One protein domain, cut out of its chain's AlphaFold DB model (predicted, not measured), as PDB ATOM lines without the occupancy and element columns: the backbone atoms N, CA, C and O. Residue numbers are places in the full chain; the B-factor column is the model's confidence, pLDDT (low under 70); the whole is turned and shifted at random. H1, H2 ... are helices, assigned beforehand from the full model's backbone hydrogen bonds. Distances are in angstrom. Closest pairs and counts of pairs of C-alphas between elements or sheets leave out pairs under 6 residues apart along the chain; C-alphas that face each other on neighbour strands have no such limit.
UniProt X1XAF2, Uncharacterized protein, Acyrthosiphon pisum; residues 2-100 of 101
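Overview. This is residues 2 to 100 of the 101 residues of an uncharacterized protein of Acyrthosiphon pisum (UniProt X1XAF2). One long helix, H5, sticks out with residues 68 to 98 as an arm from a small body, in which H3 and H4 make a V beside short H1 and H2 and the loop of residues 12 to 28. The printed part has 99 residues with five named helices, H1 to H5 in order, and no named strand: all helix. It is extended, radius of gyration of the C-alphas 23.7 A, spanning 79 by 34 by 18 A; the arm makes the length.

Arrangement. H5, residues 63 to 98, touches H2, residues 8 to 11, with residues 63 to 67 alone; the closest C-alphas, of Asp 8 and Ala 63, are 5.1 A apart. H4, residues 48 to 61, touches H3, residues 29 to 41, at a steep tilt of 49 degrees, opposite ways, closest at C-alphas 35 and 49, 6.4 A. H1, residues 2 to 5, is close to but not clearly touching H4, closest at C-alphas 2 and 56, 7.4 A. Every O i to N i+4 pair is within hydrogen-bond range in H3 and H4, 31 of 32 in H5; H1 and H2 are too short for one.

Along the chain. H5 runs 54.0 A from C-alpha 63 at (50.662, 179.115, 120.612) to C-alpha 98 at (53.271, 156.583, 71.640). H4 measures 20.0 A, H3 18.8 A.

Size, cuts and confidence. The printed part has no cut. The link H2 to H3 is long. Residues 85 to 100 are under pLDDT 70.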
ATOM      1  N   LEU A   2      39.321 179.168 123.533       90.62
ATOM      2  CA  LEU A   2      40.303 180.142 123.014       90.62
ATOM      3  C   LEU A   2      40.656 179.967 121.528       90.62
ATOM      4  O   LEU A   2      40.776 180.960 120.827       90.62
ATOM      5  N   LYS A   3      40.724 178.721 121.034       91.56
ATOM      6  CA  LYS A   3      40.965 178.399 119.612       91.56
ATOM      7  C   LYS A   3      39.961 179.005 118.620       91.56
ATOM      8  O   LYS A   3      40.259 179.064 117.439       91.56
ATOM      9  N   ILE A   4      38.761 179.345 119.092       92.19
ATOM     10  CA  ILE A   4      37.670 179.899 118.278       92.19
ATOM     11  C   ILE A   4      37.692 181.431 118.350       92.19
ATOM     12  O   ILE A   4      37.335 182.100 117.394       92.19
ATOM     13  N   MET A   5      38.125 181.983 119.487       93.19
ATOM     14  CA  MET A   5      38.098 183.424 119.751       93.19
ATOM     15  C   MET A   5      39.343 184.150 119.237       93.19
ATOM     16  O   MET A   5      39.277 185.339 118.943       93.19
ATOM     17  N   PHE A   6      40.485 183.462 119.174       95.31
ATOM     18  CA  PHE A   6      41.775 184.085 118.896       95.31
ATOM     19  C   PHE A   6      42.622 183.245 117.945       95.31
ATOM     20  O   PHE A   6      42.659 182.015 118.040       95.31
ATOM     21  N   SER A   7      43.369 183.928 117.078       96.25
ATOM     22  CA  SER A   7      44.409 183.309 116.263       96.25
ATOM     23  C   SER A   7      45.658 183.019 117.097       96.25
ATOM     24  O   SER A   7      45.991 183.748 118.035       96.25
ATOM     25  N   ASP A   8      46.397 181.972 116.730       96.94
ATOM     26  CA  ASP A   8      47.675 181.677 117.387       96.94
ATOM     27  C   ASP A   8      48.698 182.805 117.180       96.94
ATOM     28  O   ASP A   8      49.485 183.086 118.086       96.94
ATOM     29  N   GLU A   9      48.626 183.502 116.037       96.56
ATOM     30  CA  GLU A   9      49.480 184.650 115.721       96.56
ATOM     31  C   GLU A   9      49.321 185.801 116.703       96.56
ATOM     32  O   GLU A   9      50.308 186.437 117.059       96.56
ATOM     33  N   LEU A  10      48.104 186.037 117.196       96.44
ATOM     34  CA  LEU A  10      47.883 186.993 118.270       96.44
ATOM     35  C   LEU A  10      48.372 186.421 119.605       96.44
ATOM     36  O   LEU A  10      49.122 187.072 120.331       96.44
ATOM     37  N   LEU A  11      47.970 185.189 119.932       96.25
ATOM     38  CA  LEU A  11      48.223 184.595 121.247       96.25
ATOM     39  C   LEU A  11      49.712 184.399 121.562       96.25
ATOM     40  O   LEU A  11      50.080 184.383 122.738       96.25
ATOM     41  N   LYS A  12      50.591 184.292 120.556       96.50
ATOM     42  CA  LYS A  12      52.036 184.116 120.781       96.50
ATOM     43  C   LYS A  12      52.667 185.256 121.590       96.50
ATOM     44  O   LYS A  12      53.620 184.993 122.328       96.50
ATOM     45  N   TYR A  13      52.104 186.464 121.522       97.56
ATOM     46  CA  TYR A  13      52.592 187.663 122.213       97.56
ATOM     47  C   TYR A  13      52.134 187.791 123.671       97.56
ATOM     48  O   TYR A  13      52.543 188.724 124.363       97.56
ATOM     49  N   TYR A  14      51.306 186.862 124.152       97.62
ATOM     50  CA  TYR A  14      50.708 186.930 125.479       97.62
ATOM     51  C   TYR A  14      51.074 185.718 126.339       97.62
ATOM     52  O   TYR A  14      51.291 184.601 125.866       97.62
ATOM     53  N   SER A  15      51.138 185.947 127.643       97.62
ATOM     54  CA  SER A  15      51.107 184.917 128.684       97.62
ATOM     55  C   SER A  15      50.201 185.409 129.803       97.62
ATOM     56  O   SER A  15      49.827 186.578 129.818       97.62
ATOM     57  N   TRP A  16      49.814 184.545 130.743       96.38
ATOM     58  CA  TRP A  16      48.846 184.957 131.761       96.38
ATOM     59  C   TRP A  16      49.324 186.165 132.576       96.38
ATOM     60  O   TRP A  16      48.601 187.151 132.629       96.38
ATOM     61  N   LYS A  17      50.549 186.120 133.126       96.50
ATOM     62  CA  LYS A  17      51.134 187.211 133.937       96.50
ATOM     63  C   LYS A  17      52.202 188.045 133.212       96.50
ATOM     64  O   LYS A  17      52.948 188.759 133.864       96.50
ATOM     65  N   GLY A  18      52.350 187.907 131.895       95.50
ATOM     66  CA  GLY A  18      53.391 188.622 131.143       95.50
ATOM     67  C   GLY A  18      54.814 188.054 131.294       95.50
ATOM     68  O   GLY A  18      55.811 188.735 131.087       95.50
ATOM     69  N   GLN A  19      54.939 186.770 131.637       93.81
ATOM     70  CA  GLN A  19      56.225 186.068 131.692       93.81
ATOM     71  C   GLN A  19      56.914 186.032 130.316       93.81
ATOM     72  O   GLN A  19      56.237 185.904 129.291       93.81
ATOM     73  N   LYS A  20      58.257 186.027 130.313       89.88
ATOM     74  CA  LYS A  20      59.120 185.913 129.119       89.88
ATOM     75  C   LYS A  20      58.892 187.034 128.089       89.88
ATOM     76  O   LYS A  20      58.732 186.748 126.905       89.88
ATOM     77  N   ASN A  21      58.858 188.290 128.542       93.38
ATOM     78  CA  ASN A  21      58.667 189.489 127.705       93.38
ATOM     79  C   ASN A  21      57.346 189.507 126.914       93.38
ATOM     80  O   ASN A  21      57.236 190.159 125.876       93.38
ATOM     81  N   LYS A  22      56.335 188.773 127.389       96.38
ATOM     82  CA  LYS A  22      54.994 188.764 126.799       96.38
ATOM     83  C   LYS A  22      54.085 189.739 127.530       96.38
ATOM     84  O   LYS A  22      54.322 190.072 128.686       96.38
ATOM     85  N   LYS A  23      53.000 190.156 126.885       97.50
ATOM     86  CA  LYS A  23      51.990 191.009 127.522       97.50
ATOM     87  C   LYS A  23      51.095 190.183 128.466       97.50
ATOM     88  O   LYS A  23      50.790 189.028 128.140       97.50
ATOM     89  N   PRO A  24      50.663 190.738 129.612       97.75
ATOM     90  CA  PRO A  24      49.799 190.049 130.567       97.75
ATOM     91  C   PRO A  24      48.370 189.903 130.023       97.75
ATOM     92  O   PRO A  24      47.609 190.860 129.916       97.75
ATOM     93  N   PHE A  25      47.977 188.676 129.684       96.81
ATOM     94  CA  PHE A  25      46.632 188.380 129.188       96.81
ATOM     95  C   PHE A  25      45.561 188.585 130.269       96.81
ATOM     96  O   PHE A  25      44.426 188.945 129.962       96.81
ATOM     97  N   SER A  26      45.912 188.385 131.545       96.50
ATOM     98  CA  SER A  26      44.974 188.505 132.665       96.50
ATOM     99  C   SER A  26      44.402 189.911 132.859       96.50
ATOM    100  O   SER A  26      43.375 190.051 133.521       96.50
ATOM    101  N   GLU A  27      45.053 190.938 132.310       96.19
ATOM    102  CA  GLU A  27      44.632 192.338 132.444       96.19
ATOM    103  C   GLU A  27      43.472 192.704 131.509       96.19
ATOM    104  O   GLU A  27      42.737 193.656 131.772       96.19
ATOM    105  N   PHE A  28      43.238 191.925 130.451       96.00
ATOM    106  CA  PHE A  28      42.134 192.193 129.536       96.00
ATOM    107  C   PHE A  28      40.782 191.813 130.149       96.00
ATOM    108  O   PHE A  28      40.600 190.727 130.706       96.00
ATOM    109  N   ILE A  29      39.782 192.675 129.940       96.06
ATOM    110  CA  ILE A  29      38.392 192.474 130.387       96.06
ATOM    111  C   ILE A  29      37.824 191.134 129.898       96.06
ATOM    112  O   ILE A  29      37.068 190.482 130.621       96.06
ATOM    113  N   ILE A  30      38.248 190.669 128.720       94.31
ATOM    114  CA  ILE A  30      37.809 189.393 128.146       94.31
ATOM    115  C   ILE A  30      38.066 188.196 129.074       94.31
ATOM    116  O   ILE A  30      37.283 187.249 129.076       94.31
ATOM    117  N   CYS A  31      39.092 188.243 129.931       93.31
ATOM    118  CA  CYS A  31      39.344 187.199 130.925       93.31
ATOM    119  C   CYS A  31      38.216 187.098 131.956       93.31
ATOM    120  O   CYS A  31      37.813 185.994 132.324       93.31
ATOM    121  N   LYS A  32      37.675 188.239 132.403       93.38
ATOM    122  CA  LYS A  32      36.532 188.274 133.327       93.38
ATOM    123  C   LYS A  32      35.285 187.702 132.656       93.38
ATOM    124  O   LYS A  32      34.602 186.888 133.268       93.38
ATOM    125  N   VAL A  33      35.047 188.072 131.395       95.12
ATOM    126  CA  VAL A  33      33.916 187.575 130.592       95.12
ATOM    127  C   VAL A  33      33.996 186.061 130.415       95.12
ATOM    128  O   VAL A  33      33.036 185.360 130.710       95.12
ATOM    129  N   ILE A  34      35.160 185.544 130.016       93.81
ATOM    130  CA  ILE A  34      35.408 184.107 129.866       93.81
ATOM    131  C   ILE A  34      35.120 183.359 131.172       93.81
ATOM    132  O   ILE A  34      34.387 182.372 131.173       93.81
ATOM    133  N   ILE A  35      35.690 183.823 132.288       93.06
ATOM    134  CA  ILE A  35      35.522 183.155 133.581       93.06
ATOM    135  C   ILE A  35      34.053 183.199 134.017       93.06
ATOM    136  O   ILE A  35      33.532 182.184 134.472       93.06
ATOM    137  N   GLY A  36      33.382 184.342 133.856       93.56
ATOM    138  CA  GLY A  36      31.961 184.495 134.167       93.56
ATOM    139  C   GLY A  36      31.081 183.554 133.346       93.56
ATOM    140  O   GLY A  36      30.286 182.816 133.919       93.56
ATOM    141  N   ALA A  37      31.288 183.506 132.028       93.50
ATOM    142  CA  ALA A  37      30.522 182.655 131.121       93.50
ATOM    143  C   ALA A  37      30.689 181.159 131.438       93.50
ATOM    144  O   ALA A  37      29.711 180.414 131.466       93.50
ATOM    145  N   VAL A  38      31.916 180.707 131.721       92.00
ATOM    146  CA  VAL A  38      32.155 179.302 132.090       92.00
ATOM    147  C   VAL A  38      31.528 178.983 133.449       92.00
ATOM    148  O   VAL A  38      30.874 177.953 133.576       92.00
ATOM    149  N   ARG A  39      31.657 179.868 134.446       92.00
ATOM    150  CA  ARG A  39      31.038 179.669 135.770       92.00
ATOM    151  C   ARG A  39      29.515 179.623 135.705       92.00
ATOM    152  O   ARG A  39      28.915 178.818 136.400       92.00
ATOM    153  N   GLN A  40      28.903 180.456 134.866       92.94
ATOM    154  CA  GLN A  40      27.455 180.448 134.666       92.94
ATOM    155  C   GLN A  40      26.983 179.143 134.016       92.94
ATOM    156  O   GLN A  40      25.948 178.606 134.395       92.94
ATOM    157  N   LYS A  41      27.747 178.616 133.052       92.38
ATOM    158  CA  LYS A  41      27.413 177.361 132.370       92.38
ATOM    159  C   LYS A  41      27.627 176.121 133.246       92.38
ATOM    160  O   LYS A  41      26.936 175.126 133.056       92.38
ATOM    161  N   PHE A  42      28.582 176.169 134.175       90.38
ATOM    162  CA  PHE A  42      28.958 175.046 135.039       90.38
ATOM    163  C   PHE A  42      28.969 175.466 136.525       90.38
ATOM    164  O   PHE A  42      30.043 175.551 137.129       90.38
ATOM    165  N   PRO A  43      27.796 175.741 137.124       86.94
ATOM    166  CA  PRO A  43      27.693 176.321 138.467       86.94
ATOM    167  C   PRO A  43      28.209 175.403 139.588       86.94
ATOM    168  O   PRO A  43      28.764 175.894 140.568       86.94
ATOM    169  N   GLU A  44      28.116 174.080 139.419       89.94
ATOM    170  CA  GLU A  44      28.510 173.092 140.440       89.94
ATOM    171  C   GLU A  44      30.034 172.922 140.603       89.94
ATOM    172  O   GLU A  44      30.513 172.306 141.557       89.94
ATOM    173  N   GLN A  45      30.843 173.483 139.697       85.25
ATOM    174  CA  GLN A  45      32.301 173.407 139.795       85.25
ATOM    175  C   GLN A  45      32.864 174.521 140.690       85.25
ATOM    176  O   GLN A  45      33.210 175.612 140.219       85.25
ATOM    177  N   LYS A  46      33.029 174.215 141.984       72.69
ATOM    178  CA  LYS A  46      33.578 175.137 143.003       72.69
ATOM    179  C   LYS A  46      34.970 175.689 142.648       72.69
ATOM    180  O   LYS A  46      35.194 176.888 142.785       72.69
ATOM    181  N   ASP A  47      35.853 174.867 142.078       79.31
ATOM    182  CA  ASP A  47      37.224 175.263 141.699       79.31
ATOM    183  C   ASP A  47      37.373 175.736 140.241       79.31
ATOM    184  O   ASP A  47      38.488 175.927 139.738       79.31
ATOM    185  N   SER A  48      36.256 175.961 139.540       82.75
ATOM    186  CA  SER A  48      36.222 176.288 138.104       82.75
ATOM    187  C   SER A  48      37.167 177.426 137.714       82.75
ATOM    188  O   SER A  48      37.819 177.348 136.675       82.75
ATOM    189  N   ARG A  49      37.323 178.463 138.550       90.38
ATOM    190  CA  ARG A  49      38.204 179.605 138.247       90.38
ATOM    191  C   ARG A  49      39.650 179.176 137.979       90.38
ATOM    192  O   ARG A  49      40.217 179.595 136.971       90.38
ATOM    193  N   ASN A  50      40.242 178.371 138.858       92.31
ATOM    194  CA  ASN A  50      41.641 177.966 138.719       92.31
ATOM    195  C   ASN A  50      41.819 177.040 137.514       92.31
ATOM    196  O   ASN A  50      42.745 177.237 136.732       92.31
ATOM    197  N   TYR A  51      40.881 176.116 137.285       92.62
ATOM    198  CA  TYR A  51      40.887 175.260 136.097       92.62
ATOM    199  C   TYR A  51      40.796 176.052 134.789       92.62
ATOM    200  O   TYR A  51      41.526 175.764 133.836       92.62
ATOM    201  N   ILE A  52      39.947 177.082 134.738       93.75
ATOM    202  CA  ILE A  52      39.830 177.970 133.574       93.75
ATOM    203  C   ILE A  52      41.151 178.702 133.339       93.75
ATOM    204  O   ILE A  52      41.657 178.702 132.218       93.75
ATOM    205  N   ILE A  53      41.732 179.292 134.388       95.12
ATOM    206  CA  ILE A  53      43.003 180.021 134.295       95.12
ATOM    207  C   ILE A  53      44.125 179.096 133.811       95.12
ATOM    208  O   ILE A  53      44.829 179.446 132.865       95.12
ATOM    209  N   SER A  54      44.253 177.900 134.389       94.94
ATOM    210  CA  SER A  54      45.240 176.899 133.971       94.94
ATOM    211  C   SER A  54      45.047 176.482 132.514       94.94
ATOM    212  O   SER A  54      46.011 176.391 131.756       94.94
ATOM    213  N   SER A  55      43.798 176.311 132.077       94.31
ATOM    214  CA  SER A  55      43.481 176.002 130.679       94.31
ATOM    215  C   SER A  55      43.889 177.136 129.735       94.31
ATOM    216  O   SER A  55      44.448 176.884 128.666       94.31
ATOM    217  N   ILE A  56      43.657 178.393 130.131       95.81
ATOM    218  CA  ILE A  56      44.087 179.575 129.372       95.81
ATOM    219  C   ILE A  56      45.615 179.629 129.296       95.81
ATOM    220  O   ILE A  56      46.163 179.767 128.203       95.81
ATOM    221  N   MET A  57      46.308 179.476 130.428       96.12
ATOM    222  CA  MET A  57      47.774 179.464 130.501       96.12
ATOM    223  C   MET A  57      48.381 178.427 129.556       96.12
ATOM    224  O   MET A  57      49.225 178.778 128.728       96.12
ATOM    225  N   SER A  58      47.925 177.175 129.642       96.19
ATOM    226  CA  SER A  58      48.405 176.088 128.785       96.19
ATOM    227  C   SER A  58      48.158 176.383 127.308       96.19
ATOM    228  O   SER A  58      49.038 176.168 126.473       96.19
ATOM    229  N   TRP A  59      46.996 176.948 126.969       96.50
ATOM    230  CA  TRP A  59      46.684 177.288 125.584       96.50
ATOM    231  C   TRP A  59      47.567 178.417 125.033       96.50
ATOM    232  O   TRP A  59      48.036 178.318 123.897       96.50
ATOM    233  N   LEU A  60      47.825 179.466 125.818       96.56
ATOM    234  CA  LEU A  60      48.728 180.564 125.445       96.56
ATOM    235  C   LEU A  60      50.167 180.069 125.252       96.56
ATOM    236  O   LEU A  60      50.817 180.407 124.263       96.56
ATOM    237  N   ALA A  61      50.657 179.233 126.173       95.81
ATOM    238  CA  ALA A  61      52.020 178.704 126.137       95.81
ATOM    239  C   ALA A  61      52.304 177.899 124.860       95.81
ATOM    240  O   ALA A  61      53.395 177.989 124.302       95.81
ATOM    241  N   GLN A  62      51.306 177.163 124.372       96.44
ATOM    242  CA  GLN A  62      51.417 176.317 123.187       96.44
ATOM    243  C   GLN A  62      51.240 177.069 121.853       96.44
ATOM    244  O   GLN A  62      51.415 176.458 120.799       96.44
ATOM    245  N   ALA A  63      50.902 178.366 121.853       96.88
ATOM    246  CA  ALA A  63      50.662 179.115 120.612       96.88
ATOM    247  C   ALA A  63      51.839 179.049 119.612       96.88
ATOM    248  O   ALA A  63      51.588 178.699 118.458       96.88
ATOM    249  N   PRO A  64      53.114 179.253 120.011       96.19
ATOM    250  CA  PRO A  64      54.247 179.130 119.089       96.19
ATOM    251  C   PRO A  64      54.371 177.732 118.470       96.19
ATOM    252  O   PRO A  64      54.603 177.596 117.270       96.19
ATOM    253  N   THR A  65      54.161 176.683 119.268       97.62
ATOM    254  CA  THR A  65      54.194 175.293 118.795       97.62
ATOM    255  C   THR A  65      53.088 175.026 117.778       97.62
ATOM    256  O   THR A  65      53.331 174.381 116.762       97.62
ATOM    257  N   ARG A  66      51.874 175.544 118.013       97.44
ATOM    258  CA  ARG A  66      50.758 175.395 117.070       97.44
ATOM    259  C   ARG A  66      51.022 176.101 115.741       97.44
ATOM    260  O   ARG A  66      50.715 175.516 114.708       97.44
ATOM    261  N   ILE A  67      51.631 177.289 115.760       97.62
ATOM    262  CA  ILE A  67      52.068 177.996 114.540       97.62
ATOM    263  C   ILE A  67      53.078 177.140 113.777       97.62
ATOM    264  O   ILE A  67      52.851 176.801 112.620       97.62
ATOM    265  N   ALA A  68      54.142 176.691 114.447       97.62
ATOM    266  CA  ALA A  68      55.169 175.862 113.819       97.62
ATOM    267  C   ALA A  68      54.593 174.569 113.213       97.62
ATOM    268  O   ALA A  68      55.002 174.144 112.133       97.62
ATOM    269  N   ASN A  69      53.621 173.946 113.884       97.12
ATOM    270  CA  ASN A  69      52.960 172.745 113.382       97.12
ATOM    271  C   ASN A  69      52.073 173.027 112.162       97.12
ATOM    272  O   ASN A  69      52.055 172.209 111.243       97.12
ATOM    273  N   LYS A  70      51.376 174.170 112.120       95.38
ATOM    274  CA  LYS A  70      50.592 174.599 110.950       95.38
ATOM    275  C   LYS A  70      51.486 174.835 109.736       95.38
ATOM    276  O   LYS A  70      51.202 174.289 108.676       95.38
ATOM    277  N   GLU A  71      52.606 175.532 109.912       96.00
ATOM    278  CA  GLU A  71      53.573 175.760 108.830       96.00
ATOM    279  C   GLU A  71      54.174 174.450 108.308       96.00
ATOM    280  O   GLU A  71      54.275 174.235 107.101       96.00
ATOM    281  N   LYS A  72      54.511 173.515 109.204       95.81
ATOM    282  CA  LYS A  72      54.974 172.175 108.807       95.81
ATOM    283  C   LYS A  72      53.922 171.410 108.006       95.81
ATOM    284  O   LYS A  72      54.272 170.740 107.041       95.81
ATOM    285  N   GLN A  73      52.651 171.482 108.401       94.56
ATOM    286  CA  GLN A  73      51.563 170.829 107.670       94.56
ATOM    287  C   GLN A  73      51.333 171.468 106.302       94.56
ATOM    288  O   GLN A  73      51.120 170.740 105.338       94.56
ATOM    289  N   LYS A  74      51.419 172.799 106.208       93.75
ATOM    290  CA  LYS A  74      51.295 173.526 104.943       93.75
ATOM    291  C   LYS A  74      52.370 173.087 103.948       93.75
ATOM    292  O   LYS A  74      52.026 172.634 102.866       93.75
ATOM    293  N   LYS A  75      53.639 173.074 104.371       92.88
ATOM    294  CA  LYS A  75      54.760 172.602 103.539       92.88
ATOM    295  C   LYS A  75      54.574 171.163 103.059       92.88
ATOM    296  O   LYS A  75      54.818 170.870 101.902       92.88
ATOM    297  N   ARG A  76      54.109 170.265 103.936       92.06
ATOM    298  CA  ARG A  76      53.841 168.863 103.563       92.06
ATOM    299  C   ARG A  76      52.753 168.731 102.497       92.06
ATOM    300  O   ARG A  76      52.862 167.850 101.657       92.06
ATOM    301  N   ARG A  77      51.715 169.572 102.555       89.69
ATOM    302  CA  ARG A  77      50.649 169.600 101.542       89.69
ATOM    303  C   ARG A  77      51.170 170.141 100.219       89.69
ATOM    304  O   ARG A  77      50.996 169.480  99.213       89.69
ATOM    305  N   GLU A  78      51.900 171.256 100.256       87.94
ATOM    306  CA  GLU A  78      52.528 171.833  99.063       87.94
ATOM    307  C   GLU A  78      53.429 170.799  98.364       87.94
ATOM    308  O   GLU A  78      53.278 170.574  97.171       87.94
ATOM    309  N   THR A  79      54.306 170.095  99.093       86.19
ATOM    310  CA  THR A  79      55.149 169.033  98.508       86.19
ATOM    311  C   THR A  79      54.338 167.880  97.907       86.19
ATOM    312  O   THR A  79      54.713 167.365  96.860       86.19
ATOM    313  N   ALA A  80      53.235 167.470  98.541       81.88
ATOM    314  CA  ALA A  80      52.373 166.418  98.002       81.88
ATOM    315  C   ALA A  80      51.668 166.856  96.707       81.88
ATOM    316  O   ALA A  80      51.602 166.077  95.760       81.88
ATOM    317  N   ASP A  81      51.204 168.106  96.646       78.56
ATOM    318  CA  ASP A  81      50.563 168.668  95.457       78.56
ATOM    319  C   ASP A  81      51.561 168.803  94.289       78.56
ATOM    320  O   ASP A  81      51.215 168.493  93.150       78.56
ATOM    321  N   TYR A  82      52.817 169.188  94.564       75.00
ATOM    322  CA  TYR A  82      53.884 169.221  93.550       75.00
ATOM    323  C   TYR A  82      54.161 167.841  92.946       75.00
ATOM    324  O   TYR A  82      54.237 167.725  91.725       75.00
ATOM    325  N   HIS A  83      54.288 166.800  93.775       72.19
ATOM    326  CA  HIS A  83      54.502 165.439  93.271       72.19
ATOM    327  C   HIS A  83      53.323 164.958  92.423       72.19
ATOM    328  O   HIS A  83      53.536 164.424  91.342       72.19
ATOM    329  N   HIS A  84      52.088 165.239  92.846       72.94
ATOM    330  CA  HIS A  84      50.910 164.874  92.067       72.94
ATOM    331  C   HIS A  84      50.885 165.550  90.687       72.94
ATOM    332  O   HIS A  84      50.525 164.915  89.702       72.94
ATOM    333  N   HIS A  85      51.289 166.823  90.598       66.94
ATOM    334  CA  HIS A  85      51.316 167.555  89.330       66.94
ATOM    335  C   HIS A  85      52.436 167.084  88.386       66.94
ATOM    336  O   HIS A  85      52.221 167.053  87.176       66.94
ATOM    337  N   GLN A  86      53.598 166.685  88.920       58.06
ATOM    338  CA  GLN A  86      54.670 166.073  88.123       58.06
ATOM    339  C   GLN A  86      54.263 164.705  87.580       58.06
ATOM    340  O   GLN A  86      54.471 164.444  86.400       58.06
ATOM    341  N   ASP A  87      53.599 163.879  88.394       59.41
ATOM    342  CA  ASP A  87      53.099 162.582  87.939       59.41
ATOM    343  C   ASP A  87      52.128 162.751  86.753       59.41
ATOM    344  O   ASP A  87      52.184 161.983  85.797       59.41
ATOM    345  N   TYR A  88      51.257 163.768  86.747       64.88
ATOM    346  CA  TYR A  88      50.393 164.027  85.586       64.88
ATOM    347  C   TYR A  88      51.162 164.501  84.348       64.88
ATOM    348  O   TYR A  88      50.834 164.070  83.245       64.88
ATOM    349  N   GLU A  89      52.156 165.379  84.499       60.22
ATOM    350  CA  GLU A  89      52.937 165.878  83.358       60.22
ATOM    351  C   GLU A  89      53.808 164.782  82.727       60.22
ATOM    352  O   GLU A  89      53.831 164.669  81.499       60.22
ATOM    353  N   ASP A  90      54.440 163.928  83.538       58.75
ATOM    354  CA  ASP A  90      55.249 162.803  83.054       58.75
ATOM    355  C   ASP A  90      54.383 161.752  82.335       58.75
ATOM    356  O   ASP A  90      54.743 161.283  81.254       58.75
ATOM    357  N   ASN A  91      53.188 161.448  82.859       61.00
ATOM    358  CA  ASN A  91      52.258 160.522  82.201       61.00
ATOM    359  C   ASN A  91      51.713 161.077  80.866       61.00
ATOM    360  O   ASN A  91      51.557 160.328  79.903       61.00
ATOM    361  N   ILE A  92      51.466 162.391  80.758       63.97
ATOM    362  CA  ILE A  92      51.029 163.029  79.498       63.97
ATOM    363  C   ILE A  92      52.173 163.093  78.466       63.97
ATOM    364  O   ILE A  92      51.927 163.032  77.255       63.97
ATOM    365  N   ALA A  93      53.424 163.226  78.913       60.91
ATOM    366  CA  ALA A  93      54.591 163.239  78.033       60.91
ATOM    367  C   ALA A  93      54.867 161.862  77.400       60.91
ATOM    368  O   ALA A  93      55.226 161.801  76.219       60.91
ATOM    369  N   ASP A  94      54.654 160.771  78.142       59.41
ATOM    370  CA  ASP A  94      54.802 159.408  77.618       59.41
ATOM    371  C   ASP A  94      53.670 159.023  76.645       59.41
ATOM    372  O   ASP A  94      53.952 158.481  75.572       59.41
ATOM    373  N   ASP A  95      52.415 159.399  76.916       58.22
ATOM    374  CA  ASP A  95      51.281 159.116  76.014       58.22
ATOM    375  C   ASP A  95      51.393 159.829  74.649       58.22
ATOM    376  O   ASP A  95      51.006 159.287  73.607       58.22
ATOM    377  N   ASN A  96      51.973 161.033  74.602       59.19
ATOM    378  CA  ASN A  96      52.190 161.756  73.339       59.19
ATOM    379  C   ASN A  96      53.324 161.166  72.481       59.19
ATOM    380  O   ASN A  96      53.344 161.347  71.259       59.19
ATOM    381  N   LYS A  97      54.256 160.431  73.098       57.69
ATOM    382  CA  LYS A  97      55.350 159.741  72.401       57.69
ATOM    383  C   LYS A  97      54.873 158.482  71.674       57.69
ATOM    384  O   LYS A  97      55.438 158.129  70.642       57.69
ATOM    385  N   ILE A  98      53.824 157.833  72.183       55.06
ATOM    386  CA  ILE A  98      53.271 156.583  71.640       55.06
ATOM    387  C   ILE A  98      52.411 156.833  70.386       55.06
ATOM    388  O   ILE A  98      52.385 155.998  69.488       55.06
ATOM    389  N   ASN A  99      51.773 158.003  70.267       54.41
ATOM    390  CA  ASN A  99      50.850 158.321  69.165       54.41
ATOM    391  C   ASN A  99      51.489 159.040  67.954       54.41
ATOM    392  O   ASN A  99      50.770 159.458  67.049       54.41
ATOM    393  N   SER A 100      52.818 159.213  67.930       53.03
ATOM    394  CA  SER A 100      53.540 159.952  66.872       53.03
ATOM    395  C   SER A 100      54.362 159.064  65.915       53.03
ATOM    396  O   SER A 100      55.225 159.584  65.208       53.03
TER     397      SER A 100